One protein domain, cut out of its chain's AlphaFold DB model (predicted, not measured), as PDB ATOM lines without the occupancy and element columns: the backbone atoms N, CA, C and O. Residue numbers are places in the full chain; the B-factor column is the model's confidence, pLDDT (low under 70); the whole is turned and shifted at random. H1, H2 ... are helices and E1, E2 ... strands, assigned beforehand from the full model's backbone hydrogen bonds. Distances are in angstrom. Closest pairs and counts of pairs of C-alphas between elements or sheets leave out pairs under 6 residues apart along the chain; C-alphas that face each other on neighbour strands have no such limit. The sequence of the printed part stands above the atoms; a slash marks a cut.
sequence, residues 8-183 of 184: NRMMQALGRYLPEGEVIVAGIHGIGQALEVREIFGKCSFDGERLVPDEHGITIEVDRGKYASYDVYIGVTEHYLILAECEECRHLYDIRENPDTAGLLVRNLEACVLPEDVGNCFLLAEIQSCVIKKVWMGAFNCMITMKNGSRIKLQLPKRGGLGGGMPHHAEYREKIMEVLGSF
ATOM      1  N   ASN A   8     125.296 158.697 195.765       93.00
ATOM      2  CA  ASN A   8     124.013 158.040 195.507       93.00
ATOM      3  C   ASN A   8     124.054 157.268 194.189       93.00
ATOM      4  O   ASN A   8     123.575 156.136 194.119       93.00
ATOM      5  N   ARG A   9     124.656 157.856 193.149       94.00
ATOM      6  CA  ARG A   9     124.850 157.181 191.862       94.00
ATOM      7  C   ARG A   9     125.741 155.956 192.012       94.00
ATOM      8  O   ARG A   9     125.419 154.911 191.451       94.00
ATOM      9  N   MET A  10     126.824 156.061 192.781       96.25
ATOM     10  CA  MET A  10     127.671 154.916 193.108       96.25
ATOM     11  C   MET A  10     126.864 153.809 193.791       96.25
ATOM     12  O   MET A  10     126.911 152.665 193.343       96.25
ATOM     13  N   MET A  11     126.110 154.131 194.848       96.31
ATOM     14  CA  MET A  11     125.318 153.139 195.584       96.31
ATOM     15  C   MET A  11     124.280 152.462 194.683       96.31
ATOM     16  O   MET A  11     124.109 151.247 194.751       96.31
ATOM     17  N   GLN A  12     123.638 153.213 193.782       96.12
ATOM     18  CA  GLN A  12     122.723 152.650 192.784       96.12
ATOM     19  C   GLN A  12     123.432 151.732 191.783       96.12
ATOM     20  O   GLN A  12     122.886 150.692 191.427       96.12
ATOM     21  N   ALA A  13     124.623 152.108 191.311       96.44
ATOM     22  CA  ALA A  13     125.385 151.316 190.350       96.44
ATOM     23  C   ALA A  13     125.887 150.003 190.969       96.44
ATOM     24  O   ALA A  13     125.681 148.943 190.385       96.44
ATOM     25  N   LEU A  14     126.472 150.064 192.169       97.88
ATOM     26  CA  LEU A  14     126.896 148.883 192.927       97.88
ATOM     27  C   LEU A  14     125.703 147.986 193.289       97.88
ATOM     28  O   LEU A  14     125.798 146.767 193.196       97.88
ATOM     29  N   GLY A  15     124.559 148.587 193.635       97.06
ATOM     30  CA  GLY A  15     123.332 147.874 193.992       97.06
ATOM     31  C   GLY A  15     122.769 146.967 192.893       97.06
ATOM     32  O   GLY A  15     122.049 146.027 193.208       97.06
ATOM     33  N   ARG A  16     123.115 147.193 191.617       94.81
ATOM     34  CA  ARG A  16     122.703 146.317 190.499       94.81
ATOM     35  C   ARG A  16     123.343 144.933 190.556       94.81
ATOM     36  O   ARG A  16     122.775 143.990 190.022       94.81
ATOM     37  N   TYR A  17     124.508 144.835 191.190       95.75
ATOM     38  CA  TYR A  17     125.294 143.608 191.294       95.75
ATOM     39  C   TYR A  17     125.364 143.084 192.732       95.75
ATOM     40  O   TYR A  17     126.150 142.184 193.014       95.75
ATOM     41  N   LEU A  18     124.584 143.667 193.648       95.75
ATOM     42  CA  LEU A  18     124.561 143.289 195.053       95.75
ATOM     43  C   LEU A  18     123.840 141.941 195.220       95.75
ATOM     44  O   LEU A  18     122.659 141.854 194.873       95.75
ATOM     45  N   PRO A  19     124.509 140.904 195.755       93.75
ATOM     46  CA  PRO A  19     123.854 139.632 196.041       93.75
ATOM     47  C   PRO A  19     122.750 139.772 197.096       93.75
ATOM     48  O   PRO A  19     122.790 140.659 197.951       93.75
ATOM     49  N   GLU A  20     121.758 138.882 197.053       93.38
ATOM     50  CA  GLU A  20     120.657 138.886 198.020       93.38
ATOM     51  C   GLU A  20     121.178 138.707 199.458       93.38
ATOM     52  O   GLU A  20     122.006 137.842 199.732       93.38
ATOM     53  N   GLY A  21     120.685 139.536 200.383       94.94
ATOM     54  CA  GLY A  21     121.076 139.505 201.797       94.94
ATOM     55  C   GLY A  21     122.362 140.268 202.135       94.94
ATOM     56  O   GLY A  21     122.615 140.511 203.313       94.94
ATOM     57  N   GLU A  22     123.133 140.706 201.138       97.44
ATOM     58  CA  GLU A  22     124.328 141.522 201.350       97.44
ATOM     59  C   GLU A  22     123.995 143.010 201.509       97.44
ATOM     60  O   GLU A  22     122.997 143.524 200.999       97.44
ATOM     61  N   VAL A  23     124.887 143.736 202.188       97.69
ATOM     62  CA  VAL A  23     124.825 145.195 202.323       97.69
ATOM     63  C   VAL A  23     126.177 145.783 201.941       97.69
ATOM     64  O   VAL A  23     127.222 145.294 202.367       97.69
ATOM     65  N   ILE A  24     126.168 146.857 201.151       98.19
ATOM     66  CA  ILE A  24     127.387 147.602 200.815       98.19
ATOM     67  C   ILE A  24     127.909 148.282 202.086       98.19
ATOM     68  O   ILE A  24     127.265 149.177 202.631       98.19
ATOM     69  N   VAL A  25     129.089 147.861 202.545       97.50
ATOM     70  CA  VAL A  25     129.762 148.379 203.750       97.50
ATOM     71  C   VAL A  25     130.596 149.619 203.427       97.50
ATOM     72  O   VAL A  25     130.732 150.531 204.248       97.50
ATOM     73  N   ALA A  26     131.175 149.647 202.228       98.19
ATOM     74  CA  ALA A  26     131.946 150.766 201.716       98.19
ATOM     75  C   ALA A  26     131.934 150.771 200.189       98.19
ATOM     76  O   ALA A  26     131.973 149.714 199.563       98.19
ATOM     77  N   GLY A  27     131.934 151.962 199.594       98.06
ATOM     78  CA  GLY A  27     132.084 152.129 198.155       98.06
ATOM     79  C   GLY A  27     132.856 153.394 197.811       98.06
ATOM     80  O   GLY A  27     132.706 154.411 198.482       98.06
ATOM     81  N   ILE A  28     133.671 153.361 196.760       97.75
ATOM     82  CA  ILE A  28     134.314 154.563 196.218       97.75
ATOM     83  C   ILE A  28     134.273 154.593 194.694       97.75
ATOM     84  O   ILE A  28     134.172 153.560 194.037       97.75
ATOM     85  N   HIS A  29     134.475 155.780 194.127       96.88
ATOM     86  CA  HIS A  29     135.025 155.902 192.781       96.88
ATOM     87  C   HIS A  29     136.513 155.509 192.771       96.88
ATOM     88  O   HIS A  29     137.297 155.929 193.632       96.88
ATOM     89  N   GLY A  30     136.903 154.718 191.779       96.31
ATOM     90  CA  GLY A  30     138.281 154.358 191.493       96.31
ATOM     91  C   GLY A  30     138.544 154.190 190.001       96.31
ATOM     92  O   GLY A  30     137.717 154.523 189.154       96.31
ATOM     93  N   ILE A  31     139.737 153.690 189.681       96.69
ATOM     94  CA  ILE A  31     140.172 153.471 188.299       96.69
ATOM     95  C   ILE A  31     140.507 151.995 188.109       96.69
ATOM     96  O   ILE A  31     141.437 151.482 188.736       96.69
ATOM     97  N   GLY A  32     139.793 151.320 187.216       97.06
ATOM     98  CA  GLY A  32     140.186 150.007 186.726       97.06
ATOM     99  C   GLY A  32     141.360 150.175 185.772       97.06
ATOM    100  O   GLY A  32     141.292 150.970 184.841       97.06
ATOM    101  N   GLN A  33     142.468 149.484 186.024       96.94
ATOM    102  CA  GLN A  33     143.678 149.536 185.195       96.94
ATOM    103  C   GLN A  33     143.845 148.288 184.333       96.94
ATOM    104  O   GLN A  33     144.435 148.363 183.260       96.94
ATOM    105  N   ALA A  34     143.374 147.147 184.830       96.81
ATOM    106  CA  ALA A  34     143.284 145.910 184.079       96.81
ATOM    107  C   ALA A  34     142.194 145.019 184.683       96.81
ATOM    108  O   ALA A  34     142.027 144.988 185.904       96.81
ATOM    109  N   LEU A  35     141.496 144.287 183.828       96.44
ATOM    110  CA  LEU A  35     140.523 143.266 184.172       96.44
ATOM    111  C   LEU A  35     140.786 142.068 183.262       96.44
ATOM    112  O   LEU A  35     140.804 142.221 182.045       96.44
ATOM    113  N   GLU A  36     141.013 140.906 183.855       96.94
ATOM    114  CA  GLU A  36     141.151 139.614 183.188       96.94
ATOM    115  C   GLU A  36     140.277 138.632 183.964       96.94
ATOM    116  O   GLU A  36     140.687 138.120 185.004       96.94
ATOM    117  N   VAL A  37     139.048 138.425 183.514       95.44
ATOM    118  CA  VAL A  37     138.090 137.527 184.159       95.44
ATOM    119  C   VAL A  37     137.903 136.312 183.278       95.44
ATOM    120  O   VAL A  37     137.645 136.453 182.085       95.44
ATOM    121  N   ARG A  38     138.016 135.137 183.891       92.81
ATOM    122  CA  ARG A  38     137.698 133.851 183.283       92.81
ATOM    123  C   ARG A  38     136.782 133.094 184.226       92.81
ATOM    124  O   ARG A  38     137.207 132.683 185.305       92.81
ATOM    125  N   GLU A  39     135.534 132.919 183.820       93.38
ATOM    126  CA  GLU A  39     134.542 132.152 184.571       93.38
ATOM    127  C   GLU A  39     134.010 131.018 183.698       93.38
ATOM    128  O   GLU A  39     133.763 131.194 182.504       93.38
ATOM    129  N   ILE A  40     133.853 129.840 184.301       93.69
ATOM    130  CA  ILE A  40     133.375 128.641 183.616       93.69
ATOM    131  C   ILE A  40     132.071 128.211 184.271       93.69
ATOM    132  O   ILE A  40     132.031 127.901 185.464       93.69
ATOM    133  N   PHE A  41     131.019 128.162 183.465       94.56
ATOM    134  CA  PHE A  41     129.675 127.796 183.870       94.56
ATOM    135  C   PHE A  41     129.316 126.431 183.290       94.56
ATOM    136  O   PHE A  41     129.396 126.220 182.085       94.56
ATOM    137  N   GLY A  42     128.942 125.486 184.143       94.50
ATOM    138  CA  GLY A  42     128.369 124.206 183.741       94.50
ATOM    139  C   GLY A  42     126.846 124.266 183.733       94.50
ATOM    140  O   GLY A  42     126.256 125.142 184.369       94.50
ATOM    141  N   LYS A  43     126.219 123.293 183.061       93.94
ATOM    142  CA  LYS A  43     124.756 123.158 183.002       93.94
ATOM    143  C   LYS A  43     124.098 124.451 182.511       93.94
ATOM    144  O   LYS A  43     123.222 125.016 183.168       93.94
ATOM    145  N   CYS A  44     124.585 124.962 181.385       95.62
ATOM    146  CA  CYS A  44     124.037 126.165 180.778       95.62
ATOM    147  C   CYS A  44     124.070 126.100 179.249       95.62
ATOM    148  O   CYS A  44     124.745 125.262 178.648       95.62
ATOM    149  N   SER A  45     123.313 126.992 178.623       95.25
ATOM    150  CA  SER A  45     123.348 127.254 177.184       95.25
ATOM    151  C   SER A  45     123.513 128.753 176.931       95.25
ATOM    152  O   SER A  45     123.244 129.569 177.814       95.25
ATOM    153  N   PHE A  46     123.988 129.120 175.740       94.69
ATOM    154  CA  PHE A  46     124.063 130.509 175.294       94.69
ATOM    155  C   PHE A  46     123.012 130.731 174.208       94.69
ATOM    156  O   PHE A  46     123.047 130.073 173.169       94.69
ATOM    157  N   ASP A  47     122.069 131.642 174.438       93.50
ATOM    158  CA  ASP A  47     120.970 131.910 173.495       93.50
ATOM    159  C   ASP A  47     121.332 132.939 172.403       93.50
ATOM    160  O   ASP A  47     120.498 133.291 171.567       93.50
ATOM    161  N   GLY A  48     122.587 133.401 172.392       91.62
ATOM    162  CA  GLY A  48     123.085 134.473 171.530       91.62
ATOM    163  C   GLY A  48     123.184 135.832 172.230       91.62
ATOM    164  O   GLY A  48     123.871 136.717 171.724       91.62
ATOM    165  N   GLU A  49     122.553 135.989 173.395       92.81
ATOM    166  CA  GLU A  49     122.584 137.205 174.213       92.81
ATOM    167  C   GLU A  49     123.037 136.907 175.651       92.81
ATOM    168  O   GLU A  49     123.846 137.640 176.218       92.81
ATOM    169  N   ARG A  50     122.532 135.822 176.244       95.50
ATOM    170  CA  ARG A  50     122.655 135.490 177.667       95.50
ATOM    171  C   ARG A  50     123.065 134.043 177.867       95.50
ATOM    172  O   ARG A  50     122.731 133.155 177.084       95.50
ATOM    173  N   LEU A  51     123.751 133.809 178.979       95.31
ATOM    174  CA  LEU A  51     123.879 132.481 179.555       95.31
ATOM    175  C   LEU A  51     122.568 132.133 180.262       95.31
ATOM    176  O   LEU A  51     122.078 132.920 181.076       95.31
ATOM    177  N   VAL A  52     122.018 130.959 179.971       96.44
ATOM    178  CA  VAL A  52     120.747 130.469 180.516       96.44
ATOM    179  C   VAL A  52     120.989 129.156 181.266       96.44
ATOM    180  O   VAL A  52     121.639 128.266 180.708       96.44
ATOM    181  N   PRO A  53     120.494 129.001 182.512       96.38
ATOM    182  CA  PRO A  53     120.559 127.730 183.228       96.38
ATOM    183  C   PRO A  53     119.867 126.605 182.449       96.38
ATOM    184  O   PRO A  53     118.726 126.753 182.016       96.38
ATOM    185  N   ASP A  54     120.543 125.470 182.299       95.44
ATOM    186  CA  ASP A  54     120.022 124.274 181.637       95.44
ATOM    187  C   ASP A  54     120.666 123.026 182.253       95.44
ATOM    188  O   ASP A  54     121.843 122.749 182.031       95.44
ATOM    189  N   GLU A  55     119.902 122.237 183.013       92.88
ATOM    190  CA  GLU A  55     120.410 121.034 183.691       92.88
ATOM    191  C   GLU A  55     121.063 120.011 182.748       92.88
ATOM    192  O   GLU A  55     121.927 119.249 183.190       92.88
ATOM    193  N   HIS A  56     120.674 120.008 181.469       94.06
ATOM    194  CA  HIS A  56     121.221 119.144 180.419       94.06
ATOM    195  C   HIS A  56     122.140 119.902 179.452       94.06
ATOM    196  O   HIS A  56     122.561 119.347 178.435       94.06
ATOM    197  N   GLY A  57     122.430 121.162 179.769       93.25
ATOM    198  CA  GLY A  57     123.257 122.051 178.982       93.25
ATOM    199  C   GLY A  57     124.732 121.672 179.007       93.25
ATOM    200  O   GLY A  57     125.177 120.709 179.637       93.25
ATOM    201  N   ILE A  58     125.501 122.485 178.302       94.31
ATOM    202  CA  ILE A  58     126.938 122.315 178.135       94.31
ATOM    203  C   ILE A  58     127.708 123.088 179.210       94.31
ATOM    204  O   ILE A  58     127.140 123.694 180.126       94.31
ATOM    205  N   THR A  59     129.031 123.051 179.086       95.56
ATOM    206  CA  THR A  59     129.915 123.969 179.793       95.56
ATOM    207  C   THR A  59     130.249 125.142 178.881       95.56
ATOM    208  O   THR A  59     130.634 124.929 177.731       95.56
ATOM    209  N   ILE A  60     130.144 126.364 179.392       96.06
ATOM    210  CA  ILE A  60     130.507 127.591 178.689       96.06
ATOM    211  C   ILE A  60     131.541 128.349 179.513       96.06
ATOM    212  O   ILE A  60     131.370 128.570 180.710       96.06
ATOM    213  N   GLU A  61     132.622 128.754 178.862       95.12
ATOM    214  CA  GLU A  61     133.608 129.679 179.407       95.12
ATOM    215  C   GLU A  61     133.339 131.084 178.882       95.12
ATOM    216  O   GLU A  61     133.140 131.274 177.680       95.12
ATOM    217  N   VAL A  62     133.364 132.058 179.789       95.25
ATOM    218  CA  VAL A  62     133.346 133.481 179.462       95.25
ATOM    219  C   VAL A  62     134.675 134.088 179.874       95.25
ATOM    220  O   VAL A  62     134.998 134.162 181.063       95.25
ATOM    221  N   ASP A  63     135.416 134.551 178.873       94.50
ATOM    222  CA  ASP A  63     136.603 135.377 179.043       94.50
ATOM    223  C   ASP A  63     136.220 136.845 178.818       94.50
ATOM    224  O   ASP A  63     135.697 137.222 177.764       94.50
ATOM    225  N   ARG A  64     136.514 137.697 179.802       94.75
ATOM    226  CA  ARG A  64     136.280 139.143 179.753       94.75
ATOM    227  C   ARG A  64     137.551 139.897 180.108       94.75
ATOM    228  O   ARG A  64     138.105 139.740 181.196       94.75
ATOM    229  N   GLY A  65     138.002 140.747 179.191       94.81
ATOM    230  CA  GLY A  65     139.279 141.443 179.292       94.81
ATOM    231  C   GLY A  65     139.191 142.947 179.043       94.81
ATOM    232  O   GLY A  65     138.570 143.397 178.080       94.81
ATOM    233  N   LYS A  66     139.904 143.744 179.841       94.88
ATOM    234  CA  LYS A  66     140.141 145.170 179.574       94.88
ATOM    235  C   LYS A  66     141.470 145.626 180.138       94.88
ATOM    236  O   LYS A  66     141.748 145.443 181.310       94.88
ATOM    237  N   TYR A  67     142.267 146.282 179.298       93.62
ATOM    238  CA  TYR A  67     143.629 146.726 179.634       93.62
ATOM    239  C   TYR A  67     143.808 148.249 179.580       93.62
ATOM    240  O   TYR A  67     144.861 148.772 179.936       93.62
ATOM    241  N   ALA A  68     142.793 148.966 179.092       93.94
ATOM    242  CA  ALA A  68     142.765 150.422 179.094       93.94
ATOM    243  C   ALA A  68     142.111 150.921 180.383       93.94
ATOM    244  O   ALA A  68     141.083 150.375 180.782       93.94
ATOM    245  N   SER A  69     142.678 151.972 180.982       94.94
ATOM    246  CA  SER A  69     142.132 152.582 182.195       94.94
ATOM    247  C   SER A  69     140.684 153.039 182.009       94.94
ATOM    248  O   SER A  69     140.334 153.551 180.945       94.94
ATOM    249  N   TYR A  70     139.865 152.881 183.045       95.25
ATOM    250  CA  TYR A  70     138.458 153.280 183.042       95.25
ATOM    251  C   TYR A  70     137.958 153.620 184.443       95.25
ATOM    252  O   TYR A  70     138.480 153.110 185.436       95.25
ATOM    253  N   ASP A  71     136.949 154.483 184.516       95.69
ATOM    254  CA  ASP A  71     136.288 154.849 185.762       95.69
ATOM    255  C   ASP A  71     135.366 153.719 186.232       95.69
ATOM    256  O   ASP A  71     134.500 153.238 185.494       95.69
ATOM    257  N   VAL A  72     135.561 153.288 187.477       97.19
ATOM    258  CA  VAL A  72     134.828 152.171 188.076       97.19
ATOM    259  C   VAL A  72     134.483 152.493 189.523       97.19
ATOM    260  O   VAL A  72     135.308 153.007 190.277       97.19
ATOM    261  N   TYR A  73     133.268 152.171 189.932       98.12
ATOM    262  CA  TYR A  73     132.893 152.105 191.330       98.12
ATOM    263  C   TYR A  73     133.369 150.791 191.928       98.12
ATOM    264  O   TYR A  73     133.147 149.722 191.363       98.12
ATOM    265  N   ILE A  74     134.015 150.885 193.082       98.56
ATOM    266  CA  ILE A  74     134.565 149.759 193.828       98.56
ATOM    267  C   ILE A  74     133.808 149.702 195.145       98.56
ATOM    268  O   ILE A  74     133.933 150.617 195.956       98.56
ATOM    269  N   GLY A  75     133.020 148.653 195.340       98.50
ATOM    270  CA  GLY A  75     132.256 148.397 196.553       98.50
ATOM    271  C   GLY A  75     132.724 147.134 197.255       98.50
ATOM    272  O   GLY A  75     133.168 146.192 196.606       98.50
ATOM    273  N   VAL A  76     132.593 147.096 198.575       98.62
ATOM    274  CA  VAL A  76     132.736 145.866 199.359       98.62
ATOM    275  C   VAL A  76     131.516 145.659 200.240       98.62
ATOM    276  O   VAL A  76     130.925 146.618 200.749       98.62
ATOM    277  N   THR A  77     131.149 144.400 200.413       98.56
ATOM    278  CA  THR A  77     130.156 143.935 201.379       98.56
ATOM    279  C   THR A  77     130.860 143.101 202.453       98.56
ATOM    280  O   THR A  77     132.088 143.143 202.555       98.56
ATOM    281  N   GLU A  78     130.112 142.350 203.262       97.44
ATOM    282  CA  GLU A  78     130.714 141.379 204.180       97.44
ATOM    283  C   GLU A  78     131.464 140.276 203.416       97.44
ATOM    284  O   GLU A  78     132.581 139.917 203.788       97.44
ATOM    285  N   HIS A  79     130.890 139.782 202.311       98.31
ATOM    286  CA  HIS A  79     131.434 138.625 201.589       98.31
ATOM    287  C   HIS A  79     131.896 138.906 200.156       98.31
ATOM    288  O   HIS A  79     132.514 138.027 199.547       98.31
ATOM    289  N   TYR A  80     131.638 140.096 199.602       98.50
ATOM    290  CA  TYR A  80     131.855 140.373 198.182       98.50
ATOM    291  C   TYR A  80     132.656 141.649 197.908       98.50
ATOM    292  O   TYR A  80     132.536 142.659 198.598       98.50
ATOM    293  N   LEU A  81     133.439 141.603 196.830       98.50
ATOM    294  CA  LEU A  81     133.947 142.760 196.098       98.50
ATOM    295  C   LEU A  81     133.044 142.985 194.882       98.50
ATOM    296  O   LEU A  81     132.876 142.086 194.058       98.50
ATOM    297  N   ILE A  82     132.506 144.192 194.740       98.44
ATOM    298  CA  ILE A  82     131.598 144.574 193.657       98.44
ATOM    299  C   ILE A  82     132.252 145.670 192.819       98.44
ATOM    300  O   ILE A  82     132.748 146.661 193.357       98.44
ATOM    301  N   LEU A  83     132.235 145.505 191.500       97.94
ATOM    302  CA  LEU A  83     132.717 146.477 190.527       97.94
ATOM    303  C   LEU A  83     131.560 146.910 189.630       97.94
ATOM    304  O   LEU A  83     130.875 146.077 189.049       97.94
ATOM    305  N   ALA A  84     131.365 148.216 189.482       96.88
ATOM    306  CA  ALA A  84     130.378 148.762 188.558       96.88
ATOM    307  C   ALA A  84     131.003 149.876 187.722       96.88
ATOM    308  O   ALA A  84     131.576 150.817 188.262       96.88
ATOM    309  N   GLU A  85     130.902 149.791 186.404       94.56
ATOM    310  CA  GLU A  85     131.425 150.835 185.522       94.56
ATOM    311  C   GLU A  85     130.672 152.154 185.704       94.56
ATOM    312  O   GLU A  85     129.442 152.189 185.779       94.56
ATOM    313  N   CYS A  86     131.419 153.257 185.779       94.00
ATOM    314  CA  CYS A  86     130.830 154.587 185.943       94.00
ATOM    315  C   CYS A  86     130.142 155.079 184.657       94.00
ATOM    316  O   CYS A  86     129.172 155.845 184.711       94.00
ATOM    317  N   GLU A  87     130.674 154.640 183.517       89.69
ATOM    318  CA  GLU A  87     130.301 154.999 182.152       89.69
ATOM    319  C   GLU A  87     130.488 153.775 181.244       89.69
ATOM    320  O   GLU A  87     131.267 152.879 181.570       89.69
ATOM    321  N   GLU A  88     129.805 153.742 180.098       86.19
ATOM    322  CA  GLU A  88     129.918 152.629 179.150       86.19
ATOM    323  C   GLU A  88     131.368 152.411 178.708       86.19
ATOM    324  O   GLU A  88     132.002 153.278 178.098       86.19
ATOM    325  N   CYS A  89     131.884 151.213 178.973       84.56
ATOM    326  CA  CYS A  89     133.207 150.811 178.540       84.56
ATOM    327  C   CYS A  89     133.135 149.603 177.613       84.56
ATOM    328  O   CYS A  89     132.385 148.655 177.812       84.56
ATOM    329  N   ARG A  90     134.006 149.596 176.602       88.94
ATOM    330  CA  ARG A  90     134.235 148.397 175.796       88.94
ATOM    331  C   ARG A  90     135.212 147.467 176.502       88.94
ATOM    332  O   ARG A  90     136.232 147.932 177.031       88.94
ATOM    333  N   HIS A  91     134.916 146.177 176.413       91.00
ATOM    334  CA  HIS A  91     135.780 145.071 176.816       91.00
ATOM    335  C   HIS A  91     135.983 144.134 175.632       91.00
ATOM    336  O   HIS A  91     135.217 144.149 174.666       91.00
ATOM    337  N   LEU A  92     137.042 143.340 175.713       91.81
ATOM    338  CA  LEU A  92     137.215 142.165 174.881       91.81
ATOM    339  C   LEU A  92     136.426 141.020 175.519       91.81
ATOM    340  O   LEU A  92     136.615 140.751 176.704       91.81
ATOM    341  N   TYR A  93     135.572 140.370 174.735       90.62
ATOM    342  CA  TYR A  93     134.781 139.222 175.167       90.62
ATOM    343  C   TYR A  93     135.065 138.033 174.259       90.62
ATOM    344  O   TYR A  93     135.130 138.195 173.037       90.62
ATOM    345  N   ASP A  94     135.200 136.859 174.858       93.25
ATOM    346  CA  ASP A  94     135.222 135.582 174.155       93.25
ATOM    347  C   ASP A  94     134.346 134.582 174.916       93.25
ATOM    348  O   ASP A  94     134.388 134.512 176.146       93.25
ATOM    349  N   ILE A  95     133.515 133.851 174.178       94.00
ATOM    350  CA  ILE A  95     132.603 132.845 174.724       94.00
ATOM    351  C   ILE A  95     132.965 131.528 174.060       94.00
ATOM    352  O   ILE A  95     132.883 131.398 172.837       94.00
ATOM    353  N   ARG A  96     133.369 130.547 174.867       94.56
ATOM    354  CA  ARG A  96     133.788 129.232 174.378       94.56
ATOM    355  C   ARG A  96     132.855 128.159 174.895       94.56
ATOM    356  O   ARG A  96     132.683 127.994 176.099       94.56
ATOM    357  N   GLU A  97     132.289 127.397 173.973       94.38
ATOM    358  CA  GLU A  97     131.484 126.221 174.282       94.38
ATOM    359  C   GLU A  97     132.377 124.991 174.461       94.38
ATOM    360  O   GLU A  97     133.314 124.772 173.693       94.38
ATOM    361  N   ASN A  98     132.055 124.163 175.453       92.69
ATOM    362  CA  ASN A  98     132.783 122.941 175.804       92.69
ATOM    363  C   ASN A  98     134.307 123.152 175.966       92.69
ATOM    364  O   ASN A  98     135.093 122.448 175.323       92.69
ATOM    365  N   PRO A  99     134.743 124.104 176.816       92.62
ATOM    366  CA  PRO A  99     136.159 124.307 177.109       92.62
ATOM    367  C   PRO A  99     136.761 123.065 177.786       92.62
ATOM    368  O   PRO A  99     136.058 122.281 178.430       92.62
ATOM    369  N   ASP A 100     138.083 122.909 177.701       89.88
ATOM    370  CA  ASP A 100     138.786 121.953 178.560       89.88
ATOM    371  C   ASP A 100     138.718 122.439 180.014       89.88
ATOM    372  O   ASP A 100     139.195 123.523 180.351       89.88
ATOM    373  N   THR A 101     138.092 121.633 180.870       87.25
ATOM    374  CA  THR A 101     137.826 121.954 182.277       87.25
ATOM    375  C   THR A 101     138.766 121.240 183.240       87.25
ATOM    376  O   THR A 101     138.597 121.354 184.456       87.25
ATOM    377  N   ALA A 102     139.755 120.492 182.738       86.38
ATOM    378  CA  ALA A 102     140.650 119.711 183.579       86.38
ATOM    379  C   ALA A 102     141.367 120.595 184.619       86.38
ATOM    380  O   ALA A 102     142.204 121.433 184.292       86.38
ATOM    381  N   GLY A 103     141.036 120.387 185.899       78.50
ATOM    382  CA  GLY A 103     141.617 121.132 187.021       78.50
ATOM    383  C   GLY A 103     141.074 122.553 187.215       78.50
ATOM    384  O   GLY A 103     141.639 123.294 188.017       78.50
ATOM    385  N   LEU A 104     140.002 122.937 186.515       83.25
ATOM    386  CA  LEU A 104     139.379 124.256 186.625       83.25
ATOM    387  C   LEU A 104     138.107 124.212 187.479       83.25
ATOM    388  O   LEU A 104     137.406 123.201 187.542       83.25
ATOM    389  N   LEU A 105     137.803 125.330 188.140       85.06
ATOM    390  CA  LEU A 105     136.565 125.492 188.898       85.06
ATOM    391  C   LEU A 105     135.401 125.731 187.929       85.06
ATOM    392  O   LEU A 105     135.360 126.761 187.262       85.06
ATOM    393  N   VAL A 106     134.448 124.798 187.891       89.19
ATOM    394  CA  VAL A 106     133.197 124.930 187.131       89.19
ATOM    395  C   VAL A 106     132.075 125.303 188.094       89.19
ATOM    396  O   VAL A 106     131.813 124.577 189.055       89.19
ATOM    397  N   ARG A 107     131.414 126.433 187.848       88.50
ATOM    398  CA  ARG A 107     130.277 126.915 188.643       88.50
ATOM    399  C   ARG A 107     128.967 126.515 187.978       88.50
ATOM    400  O   ARG A 107     128.884 126.482 186.757       88.50
ATOM    401  N   ASN A 108     127.935 126.223 188.763       86.75
ATOM    402  CA  ASN A 108     126.592 126.089 188.199       86.75
ATOM    403  C   ASN A 108     126.004 127.482 187.993       86.75
ATOM    404  O   ASN A 108     126.195 128.368 188.827       86.75
ATOM    405  N   LEU A 109     125.285 127.661 186.892       88.56
ATOM    406  CA  LEU A 109     124.551 128.887 186.634       88.56
ATOM    407  C   LEU A 109     123.164 128.796 187.288       88.56
ATOM    408  O   LEU A 109     122.367 127.937 186.925       88.56
ATOM    409  N   GLU A 110     122.884 129.660 188.263       86.06
ATOM    410  CA  GLU A 110     121.616 129.637 189.018       86.06
ATOM    411  C   GLU A 110     120.541 130.557 188.420       86.06
ATOM    412  O   GLU A 110     119.346 130.328 188.599       86.06
ATOM    413  N   ALA A 111     120.955 131.581 187.674       89.50
ATOM    414  CA  ALA A 111     120.082 132.551 187.024       89.50
ATOM    415  C   ALA A 111     120.661 132.963 185.668       89.50
ATOM    416  O   ALA A 111     121.849 132.773 185.413       89.50
ATOM    417  N   CYS A 112     119.833 133.537 184.792       93.31
ATOM    418  CA  CYS A 112     120.325 134.051 183.518       93.31
ATOM    419  C   CYS A 112     121.317 135.196 183.745       93.31
ATOM    420  O   CYS A 112     121.042 136.102 184.532       93.31
ATOM    421  N   VAL A 113     122.436 135.180 183.024       92.12
ATOM    422  CA  VAL A 113     123.513 136.169 183.164       92.12
ATOM    423  C   VAL A 113     123.886 136.714 181.792       92.12
ATOM    424  O   VAL A 113     124.067 135.953 180.839       92.12
ATOM    425  N   LEU A 114     124.014 138.035 181.687       92.62
ATOM    426  CA  LEU A 114     124.621 138.661 180.519       92.62
ATOM    427  C   LEU A 114     126.146 138.478 180.585       92.62
ATOM    428  O   LEU A 114     126.732 138.694 181.648       92.62
ATOM    429  N   PRO A 115     126.831 138.141 179.478       90.44
ATOM    430  CA  PRO A 115     128.294 138.035 179.465       90.44
ATOM    431  C   PRO A 115     129.017 139.296 179.970       90.44
ATOM    432  O   PRO A 115     130.100 139.204 180.541       90.44
ATOM    433  N   GLU A 116     128.412 140.474 179.800       88.75
ATOM    434  CA  GLU A 116     128.919 141.760 180.303       88.75
ATOM    435  C   GLU A 116     128.809 141.942 181.825       88.75
ATOM    436  O   GLU A 116     129.592 142.700 182.407       88.75
ATOM    437  N   ASP A 117     127.907 141.205 182.475       90.31
ATOM    438  CA  ASP A 117     127.752 141.201 183.931       90.31
ATOM    439  C   ASP A 117     128.754 140.257 184.618       90.31
ATOM    440  O   ASP A 117     128.998 140.353 185.828       90.31
ATOM    441  N   VAL A 118     129.388 139.360 183.851       91.50
ATOM    442  CA  VAL A 118     130.430 138.465 184.359       91.50
ATOM    443  C   VAL A 118     131.637 139.287 184.818       91.50
ATOM    444  O   VAL A 118     132.190 140.123 184.097       91.50
ATOM    445  N   GLY A 119     132.069 139.042 186.055       90.50
ATOM    446  CA  GLY A 119     133.196 139.757 186.650       90.50
ATOM    447  C   GLY A 119     132.863 141.146 187.202       90.50
ATOM    448  O   GLY A 119     133.764 141.974 187.323       90.50
ATOM    449  N   ASN A 120     131.597 141.408 187.535       94.88
ATOM    450  CA  ASN A 120     131.190 142.604 188.285       94.88
ATOM    451  C   ASN A 120     130.949 142.320 189.781       94.88
ATOM    452  O   ASN A 120     130.852 143.251 190.576       94.88
ATOM    453  N   CYS A 121     130.907 141.053 190.201       95.56
ATOM    454  CA  CYS A 121     130.755 140.659 191.602       95.56
ATOM    455  C   CYS A 121     131.615 139.427 191.917       95.56
ATOM    456  O   CYS A 121     131.501 138.392 191.259       95.56
ATOM    457  N   PHE A 122     132.472 139.534 192.930       95.25
ATOM    458  CA  PHE A 122     133.453 138.517 193.301       95.25
ATOM    459  C   PHE A 122     133.332 138.163 194.778       95.25
ATOM    460  O   PHE A 122     133.338 139.045 195.629       95.25
ATOM    461  N   LEU A 123     133.298 136.868 195.091       95.69
ATOM    462  CA  LEU A 123     133.422 136.391 196.467       95.69
ATOM    463  C   LEU A 123     134.815 136.720 197.010       95.69
ATOM    464  O   LEU A 123     135.820 136.301 196.433       95.69
ATOM    465  N   LEU A 124     134.882 137.401 198.153       98.00
ATOM    466  CA  LEU A 124     136.141 137.700 198.839       98.00
ATOM    467  C   LEU A 124     136.884 136.414 199.221       98.00
ATOM    468  O   LEU A 124     138.098 136.337 199.080       98.00
ATOM    469  N   ALA A 125     136.154 135.362 199.605       96.38
ATOM    470  CA  ALA A 125     136.726 134.050 199.912       96.38
ATOM    471  C   ALA A 125     137.456 133.395 198.720       96.38
ATOM    472  O   ALA A 125     138.257 132.480 198.919       96.38
ATOM    473  N   GLU A 126     137.197 133.850 197.490       95.19
ATOM    474  CA  GLU A 126     137.838 133.363 196.265       95.19
ATOM    475  C   GLU A 126     139.060 134.192 195.851       95.19
ATOM    476  O   GLU A 126     139.760 133.823 194.902       95.19
ATOM    477  N   ILE A 127     139.364 135.275 196.573       97.56
ATOM    478  CA  ILE A 127     140.627 135.995 196.425       97.56
ATOM    479  C   ILE A 127     141.749 135.090 196.938       97.56
ATOM    480  O   ILE A 127     141.733 134.614 198.072       97.56
ATOM    481  N   GLN A 128     142.731 134.835 196.077       97.44
ATOM    482  CA  GLN A 128     143.942 134.110 196.443       97.44
ATOM    483  C   GLN A 128     144.966 135.046 197.085       97.44
ATOM    484  O   GLN A 128     145.604 134.672 198.063       97.44
ATOM    485  N   SER A 129     145.151 136.236 196.510       98.38
ATOM    486  CA  SER A 129     146.077 137.244 197.028       98.38
ATOM    487  C   SER A 129     145.715 138.643 196.533       98.38
ATOM    488  O   SER A 129     145.244 138.779 195.399       98.38
ATOM    489  N   CYS A 130     146.041 139.684 197.293       98.50
ATOM    490  CA  CYS A 130     145.932 141.074 196.866       98.50
ATOM    491  C   CYS A 130     147.177 141.883 197.247       98.50
ATOM    492  O   CYS A 130     147.341 142.289 198.388       98.50
ATOM    493  N   VAL A 131     147.993 142.238 196.251       98.25
ATOM    494  CA  VAL A 131     149.180 143.074 196.475       98.25
ATOM    495  C   VAL A 131     148.792 144.550 196.460       98.25
ATOM    496  O   VAL A 131     148.384 145.080 195.417       98.25
ATOM    497  N   ILE A 132     148.989 145.244 197.583       97.75
ATOM    498  CA  ILE A 132     148.680 146.673 197.722       97.75
ATOM    499  C   ILE A 132     149.958 147.516 197.649       97.75
ATOM    500  O   ILE A 132     150.903 147.348 198.415       97.75
ATOM    501  N   LYS A 133     149.994 148.485 196.729       96.81
ATOM    502  CA  LYS A 133     151.129 149.405 196.558       96.81
ATOM    503  C   LYS A 133     150.680 150.851 196.596       96.81
ATOM    504  O   LYS A 133     149.887 151.292 195.765       96.81
ATOM    505  N   LYS A 134     151.256 151.631 197.510       95.69
ATOM    506  CA  LYS A 134     151.096 153.089 197.513       95.69
ATOM    507  C   LYS A 134     151.770 153.682 196.280       95.69
ATOM    508  O   LYS A 134     152.932 153.385 196.006       95.69
ATOM    509  N   VAL A 135     151.062 154.543 195.561       93.06
ATOM    510  CA  VAL A 135     151.593 155.245 194.388       93.06
ATOM    511  C   VAL A 135     151.742 156.740 194.651       93.06
ATOM    512  O   VAL A 135     151.279 157.286 195.661       93.06
ATOM    513  N   TRP A 136     152.437 157.412 193.732       81.19
ATOM    514  CA  TRP A 136     152.618 158.858 193.767       81.19
ATOM    515  C   TRP A 136     151.258 159.578 193.835       81.19
ATOM    516  O   TRP A 136     150.252 159.062 193.357       81.19
ATOM    517  N   MET A 137     151.206 160.740 194.496       85.12
ATOM    518  CA  MET A 137     149.968 161.475 194.839       85.12
ATOM    519  C   MET A 137     149.054 160.810 195.888       85.12
ATOM    520  O   MET A 137     147.996 161.345 196.229       85.12
ATOM    521  N   GLY A 138     149.495 159.705 196.496       90.00
ATOM    522  CA  GLY A 138     148.850 159.117 197.670       90.00
ATOM    523  C   GLY A 138     147.622 158.264 197.367       90.00
ATOM    524  O   GLY A 138     146.829 158.055 198.283       90.00
ATOM    525  N   ALA A 139     147.465 157.800 196.127       94.44
ATOM    526  CA  ALA A 139     146.564 156.702 195.774       94.44
ATOM    527  C   ALA A 139     147.210 155.338 196.103       94.44
ATOM    528  O   ALA A 139     148.403 155.268 196.422       94.44
ATOM    529  N   PHE A 140     146.435 154.260 196.014       97.56
ATOM    530  CA  PHE A 140     146.938 152.885 196.100       97.56
ATOM    531  C   PHE A 140     146.550 152.105 194.853       97.56
ATOM    532  O   PHE A 140     145.436 152.259 194.369       97.56
ATOM    533  N   ASN A 141     147.454 151.272 194.354       97.75
ATOM    534  CA  ASN A 141     147.118 150.232 193.394       97.75
ATOM    535  C   ASN A 141     146.917 148.918 194.150       97.75
ATOM    536  O   ASN A 141     147.788 148.536 194.932       97.75
ATOM    537  N   CYS A 142     145.823 148.228 193.864       98.25
ATOM    538  CA  CYS A 142     145.514 146.893 194.355       98.25
ATOM    539  C   CYS A 142     145.578 145.930 193.168       98.25
ATOM    540  O   CYS A 142     144.957 146.179 192.133       98.25
ATOM    541  N   MET A 143     146.362 144.863 193.296       98.38
ATOM    542  CA  MET A 143     146.465 143.805 192.293       98.38
ATOM    543  C   MET A 143     145.930 142.513 192.892       98.38
ATOM    544  O   MET A 143     146.616 141.865 193.679       98.38
ATOM    545  N   ILE A 144     144.700 142.183 192.524       98.56
ATOM    546  CA  ILE A 144     143.933 141.062 193.050       98.56
ATOM    547  C   ILE A 144     144.107 139.884 192.095       98.56
ATOM    548  O   ILE A 144     143.895 140.022 190.888       98.56
ATOM    549  N   THR A 145     144.484 138.736 192.645       98.12
ATOM    550  CA  THR A 145     144.514 137.450 191.945       98.12
ATOM    551  C   THR A 145     143.467 136.546 192.580       98.12
ATOM    552  O   THR A 145     143.486 136.332 193.793       98.12
ATOM    553  N   MET A 146     142.562 136.023 191.764       96.00
ATOM    554  CA  MET A 146     141.526 135.076 192.172       96.00
ATOM    555  C   MET A 146     142.048 133.641 192.059       96.00
ATOM    556  O   MET A 146     142.899 133.349 191.217       96.00
ATOM    557  N   LYS A 147     141.489 132.714 192.844       93.31
ATOM    558  CA  LYS A 147     141.846 131.283 192.792       93.31
ATOM    559  C   LYS A 147     141.625 130.643 191.416       93.31
ATOM    560  O   LYS A 147     142.344 129.717 191.057       93.31
ATOM    561  N   ASN A 148     140.655 131.136 190.643       89.31
ATOM    562  CA  ASN A 148     140.389 130.674 189.274       89.31
ATOM    563  C   ASN A 148     141.353 131.264 188.224       89.31
ATOM    564  O   ASN A 148     141.204 130.998 187.035       89.31
ATOM    565  N   GLY A 149     142.340 132.058 188.647       91.38
ATOM    566  CA  GLY A 149     143.322 132.690 187.771       91.38
ATOM    567  C   GLY A 149     142.914 134.068 187.248       91.38
ATOM    568  O   GLY A 149     143.758 134.724 186.637       91.38
ATOM    569  N   SER A 150     141.687 134.535 187.517       94.69
ATOM    570  CA  SER A 150     141.265 135.896 187.166       94.69
ATOM    571  C   SER A 150     142.137 136.943 187.866       94.69
ATOM    572  O   SER A 150     142.569 136.757 189.010       94.69
ATOM    573  N   ARG A 151     142.399 138.061 187.187       97.56
ATOM    574  CA  ARG A 151     143.239 139.156 187.681       97.56
ATOM    575  C   ARG A 151     142.542 140.492 187.536       97.56
ATOM    576  O   ARG A 151     142.032 140.841 186.477       97.56
ATOM    577  N   ILE A 152     142.583 141.276 188.603       98.12
ATOM    578  CA  ILE A 152     141.955 142.592 188.657       98.12
ATOM    579  C   ILE A 152     142.990 143.579 189.174       98.12
ATOM    580  O   ILE A 152     143.605 143.375 190.221       98.12
ATOM    581  N   LYS A 153     143.187 144.674 188.446       98.25
ATOM    582  CA  LYS A 153     144.055 145.764 188.871       98.25
ATOM    583  C   LYS A 153     143.234 147.028 189.031       98.25
ATOM    584  O   LYS A 153     142.754 147.592 188.052       98.25
ATOM    585  N   LEU A 154     143.133 147.488 190.269       98.31
ATOM    586  CA  LEU A 154     142.376 148.672 190.653       98.31
ATOM    587  C   LEU A 154     143.329 149.739 191.180       98.31
ATOM    588  O   LEU A 154     144.360 149.436 191.779       98.31
ATOM    589  N   GLN A 155     142.969 150.999 190.990       97.88
ATOM    590  CA  GLN A 155     143.569 152.123 191.686       97.88
ATOM    591  C   GLN A 155     142.504 152.819 192.527       97.88
ATOM    592  O   GLN A 155     141.463 153.214 192.010       97.88
ATOM    593  N   LEU A 156     142.804 152.989 193.813       97.44
ATOM    594  CA  LEU A 156     141.976 153.646 194.816       97.44
ATOM    595  C   LEU A 156     142.526 155.070 195.029       97.44
ATOM    596  O   LEU A 156     143.566 155.237 195.690       97.44
ATOM    597  N   PRO A 157     141.887 156.109 194.456       94.94
ATOM    598  CA  PRO A 157     142.375 157.481 194.498       94.94
ATOM    599  C   PRO A 157     142.387 158.051 195.915       94.94
ATOM    600  O   PRO A 157     141.607 157.659 196.781       94.94
ATOM    601  N   LYS A 158     143.236 159.056 196.161       93.69
ATOM    602  CA  LYS A 158     143.272 159.737 197.465       93.69
ATOM    603  C   LYS A 158     141.970 160.484 197.795       93.69
ATOM    604  O   LYS A 158     141.659 160.663 198.969       93.69
ATOM    605  N   ARG A 159     141.260 160.968 196.774       91.00
ATOM    606  CA  ARG A 159     140.080 161.838 196.877       91.00
ATOM    607  C   ARG A 159     138.969 161.314 195.970       91.00
ATOM    608  O   ARG A 159     139.281 160.893 194.860       91.00
ATOM    609  N   GLY A 160     137.716 161.436 196.397       88.12
ATOM    610  CA  GLY A 160     136.527 161.062 195.620       88.12
ATOM    611  C   GLY A 160     136.017 162.190 194.729       88.12
ATOM    612  O   GLY A 160     134.844 162.534 194.798       88.12
ATOM    613  N   GLY A 161     136.908 162.827 193.963       85.31
ATOM    614  CA  GLY A 161     136.594 163.972 193.098       85.31
ATOM    615  C   GLY A 161     137.234 165.302 193.524       85.31
ATOM    616  O   GLY A 161     137.859 165.431 194.582       85.31
ATOM    617  N   LEU A 162     137.120 166.311 192.654       76.44
ATOM    618  CA  LEU A 162     137.572 167.681 192.929       76.44
ATOM    619  C   LEU A 162     136.562 168.411 193.832       76.44
ATOM    620  O   LEU A 162     135.364 168.184 193.735       76.44
ATOM    621  N   GLY A 163     137.040 169.305 194.705       69.62
ATOM    622  CA  GLY A 163     136.165 170.202 195.477       69.62
ATOM    623  C   GLY A 163     135.369 169.568 196.627       69.62
ATOM    624  O   GLY A 163     134.496 170.234 197.167       69.62
ATOM    625  N   GLY A 164     135.674 168.328 197.026       62.94
ATOM    626  CA  GLY A 164     135.011 167.655 198.153       62.94
ATOM    627  C   GLY A 164     134.016 166.555 197.772       62.94
ATOM    628  O   GLY A 164     133.477 165.961 198.690       62.94
ATOM    629  N   GLY A 165     133.855 166.273 196.468       79.69
ATOM    630  CA  GLY A 165     133.038 165.216 195.839       79.69
ATOM    631  C   GLY A 165     132.301 164.234 196.759       79.69
ATOM    632  O   GLY A 165     131.350 164.615 197.431       79.69
ATOM    633  N   MET A 166     132.703 162.961 196.742       91.31
ATOM    634  CA  MET A 166     132.083 161.911 197.558       91.31
ATOM    635  C   MET A 166     132.461 162.073 199.044       91.31
ATOM    636  O   MET A 166     133.639 161.898 199.388       91.31
ATOM    637  N   PRO A 167     131.504 162.394 199.935       90.12
ATOM    638  CA  PRO A 167     131.796 162.858 201.291       90.12
ATOM    639  C   PRO A 167     132.443 161.789 202.179       90.12
ATOM    640  O   PRO A 167     133.328 162.116 202.971       90.12
ATOM    641  N   HIS A 168     132.080 160.514 202.010       95.31
ATOM    642  CA  HIS A 168     132.611 159.410 202.820       95.31
ATOM    643  C   HIS A 168     133.812 158.695 202.177       95.31
ATOM    644  O   HIS A 168     134.271 157.669 202.678       95.31
ATOM    645  N   HIS A 169     134.377 159.238 201.087       95.31
ATOM    646  CA  HIS A 169     135.432 158.576 200.302       95.31
ATOM    647  C   HIS A 169     136.626 158.107 201.135       95.31
ATOM    648  O   HIS A 169     137.155 157.027 200.899       95.31
ATOM    649  N   ALA A 170     137.095 158.932 202.076       95.19
ATOM    650  CA  ALA A 170     138.267 158.596 202.881       95.19
ATOM    651  C   ALA A 170     138.004 157.379 203.783       95.19
ATOM    652  O   ALA A 170     138.802 156.445 203.771       95.19
ATOM    653  N   GLU A 171     136.865 157.371 204.481       97.19
ATOM    654  CA  GLU A 171     136.438 156.267 205.346       97.19
ATOM    655  C   GLU A 171     136.203 154.987 204.535       97.19
ATOM    656  O   GLU A 171     136.742 153.929 204.857       97.19
ATOM    657  N   TYR A 172     135.444 155.081 203.441       98.19
ATOM    658  CA  TYR A 172     135.160 153.927 202.590       98.19
ATOM    659  C   TYR A 172     136.422 153.351 201.958       98.19
ATOM    660  O   TYR A 172     136.596 152.135 201.921       98.19
ATOM    661  N   ARG A 173     137.351 154.203 201.519       97.62
ATOM    662  CA  ARG A 173     138.636 153.746 200.995       97.62
ATOM    663  C   ARG A 173     139.449 152.995 202.046       97.62
ATOM    664  O   ARG A 173     140.086 152.011 201.689       97.62
ATOM    665  N   GLU A 174     139.463 153.443 203.299       97.69
ATOM    666  CA  GLU A 174     140.155 152.737 204.386       97.69
ATOM    667  C   GLU A 174     139.558 151.352 204.628       97.69
ATOM    668  O   GLU A 174     140.310 150.380 204.627       97.69
ATOM    669  N   LYS A 175     138.226 151.237 204.686       98.31
ATOM    670  CA  LYS A 175     137.539 149.941 204.811       98.31
ATOM    671  C   LYS A 175     137.839 149.002 203.641       98.31
ATOM    672  O   LYS A 175     138.149 147.835 203.850       98.31
ATOM    673  N   ILE A 176     137.805 149.504 202.403       98.56
ATOM    674  CA  ILE A 176     138.145 148.695 201.220       98.56
ATOM    675  C   ILE A 176     139.607 148.231 201.288       98.56
ATOM    676  O   ILE A 176     139.900 147.083 200.968       98.56
ATOM    677  N   MET A 177     140.535 149.098 201.706       97.81
ATOM    678  CA  MET A 177     141.942 148.716 201.867       97.81
ATOM    679  C   MET A 177     142.150 147.693 202.984       97.81
ATOM    680  O   MET A 177     143.009 146.834 202.829       97.81
ATOM    681  N   GLU A 178     141.399 147.775 204.081       97.94
ATOM    682  CA  GLU A 178     141.434 146.788 205.164       97.94
ATOM    683  C   GLU A 178     140.964 145.415 204.669       97.94
ATOM    684  O   GLU A 178     141.685 144.433 204.828       97.94
ATOM    685  N   VAL A 179     139.820 145.370 203.976       98.12
ATOM    686  CA  VAL A 179     139.285 144.139 203.372       98.12
ATOM    687  C   VAL A 179     140.265 143.551 202.363       98.12
ATOM    688  O   VAL A 179     140.596 142.377 202.432       98.12
ATOM    689  N   LEU A 180     140.768 144.346 201.417       97.75
ATOM    690  CA  LEU A 180     141.697 143.833 200.409       97.75
ATOM    691  C   LEU A 180     143.069 143.483 201.007       97.75
ATOM    692  O   LEU A 180     143.732 142.569 200.529       97.75
ATOM    693  N   GLY A 181     143.491 144.190 202.055       97.00
ATOM    694  CA  GLY A 181     144.768 143.982 202.733       97.00
ATOM    695  C   GLY A 181     144.820 142.716 203.586       97.00
ATOM    696  O   GLY A 181     145.913 142.268 203.915       97.00
ATOM    697  N   SER A 182     143.680 142.089 203.902       96.94
ATOM    698  CA  SER A 182     143.673 140.786 204.581       96.94
ATOM    699  C   SER A 182     144.126 139.624 203.687       96.94
ATOM    700  O   SER A 182     144.204 138.493 204.163       96.94
ATOM    701  N   PHE A 183     144.399 139.890 202.405       94.94
ATOM    702  CA  PHE A 183     144.837 138.915 201.404       94.94
ATOM    703  C   PHE A 183     146.269 139.173 200.889       94.94
ATOM    704  O   PHE A 183     146.613 138.662 199.824       94.94
TER     705      PHE A 183
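What this domain is: This is residues 8 to 183 of the 184 residues of an uncharacterized protein of bacterium 1XD8-76 (UniProt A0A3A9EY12). One twisted sheet curls into an open trough of E5, E4, the first part of E1, E10, E9 and E8, with H2 packed across its opening from E4 and E1 to E8; the later part of E1 runs on with E3 and E6 into a long extension that has E2 at its far end. H1 packs on E4 and E5, and residues 98 to 120 fold back from E6 to E7. The printed part has 176 residues, with two named helices and ten named strands: along the chain H1 comes first, the ten strands follow, and H2 comes last; the class is mixed, helices and strands, and the sheet is branched, with its neighbour pairs antiparallel. It is compact, with a radius of gyration of the C-alphas of 16.5 A, and elongated, spanning 54 by 30 by 30 A.

Where its parts are: H1, residues 8 to 15, begins at C-alpha 8 (124.013, 158.040, 195.507). E1, residues 26 to 46, is 34.2 A long and bends by 112 degrees at residue 29; its C-alpha 46 is at (124.063, 130.509, 175.294). Then come E2, residues 51 to 53; E3, residues 58 to 66, 26.4 A; E4, 70 to 76; E5, 80 to 85; E6, 92 to 97; E7, 121 to 123; E8, 127 to 134, 20.1 A; E9, 140 to 146; and E10, 151 to 156. H2, residues 169 to 181, is 17.5 A long and ends at C-alpha 181 (144.768, 143.982, 202.733).

How they stand to each other: E1 has E2 and E10 on one side, E3 and E4 on the other, in staggered pairing: N 28 and O 74 of E4 are 2.9 A apart, N 31 and O 155 of E10 2.9 A, N 37 and O 64 of E3 2.8 A, N 45 and O 52 of E2 3.0 A. E6 pairs with E3 (N 63 and O 94, 2.9 A), E5 with E4 (N 75 and O 82, 2.8 A) and E7 with E5 (N 81 and O 122, 2.8 A). E8, E9 and E10 form a meander, each strand the antiparallel neighbour of the one before, with N 131 and O 143 at 2.9 A and N 142 and O 154 at 2.8 A. H1 is on the sheet at a height of 8.3 A, only just over E1 and E5, with 3 of its C-alphas falling on each; its closest C-alphas to E5 are Leu 14 and Ala 84, 5.6 A. H2 is on the sheet too; the C-alphas of Tyr 172 and Ala 26 of E1 are 4.6 A apart, those of Leu 180 and Cys 130 of E8 6.2 A. H1 and H2 are apart. In both helices every O i to N i+4 pair is within hydrogen-bond range.

The domain as a whole: The farthest C-alphas, of His 56 and Gly 163, are 55.3 A apart. The printed part has no cut. The links E6 to E7 and E10 to H2 are long. Mean pLDDT of the printed part is 93.9; residues 163 to 164 are under 70.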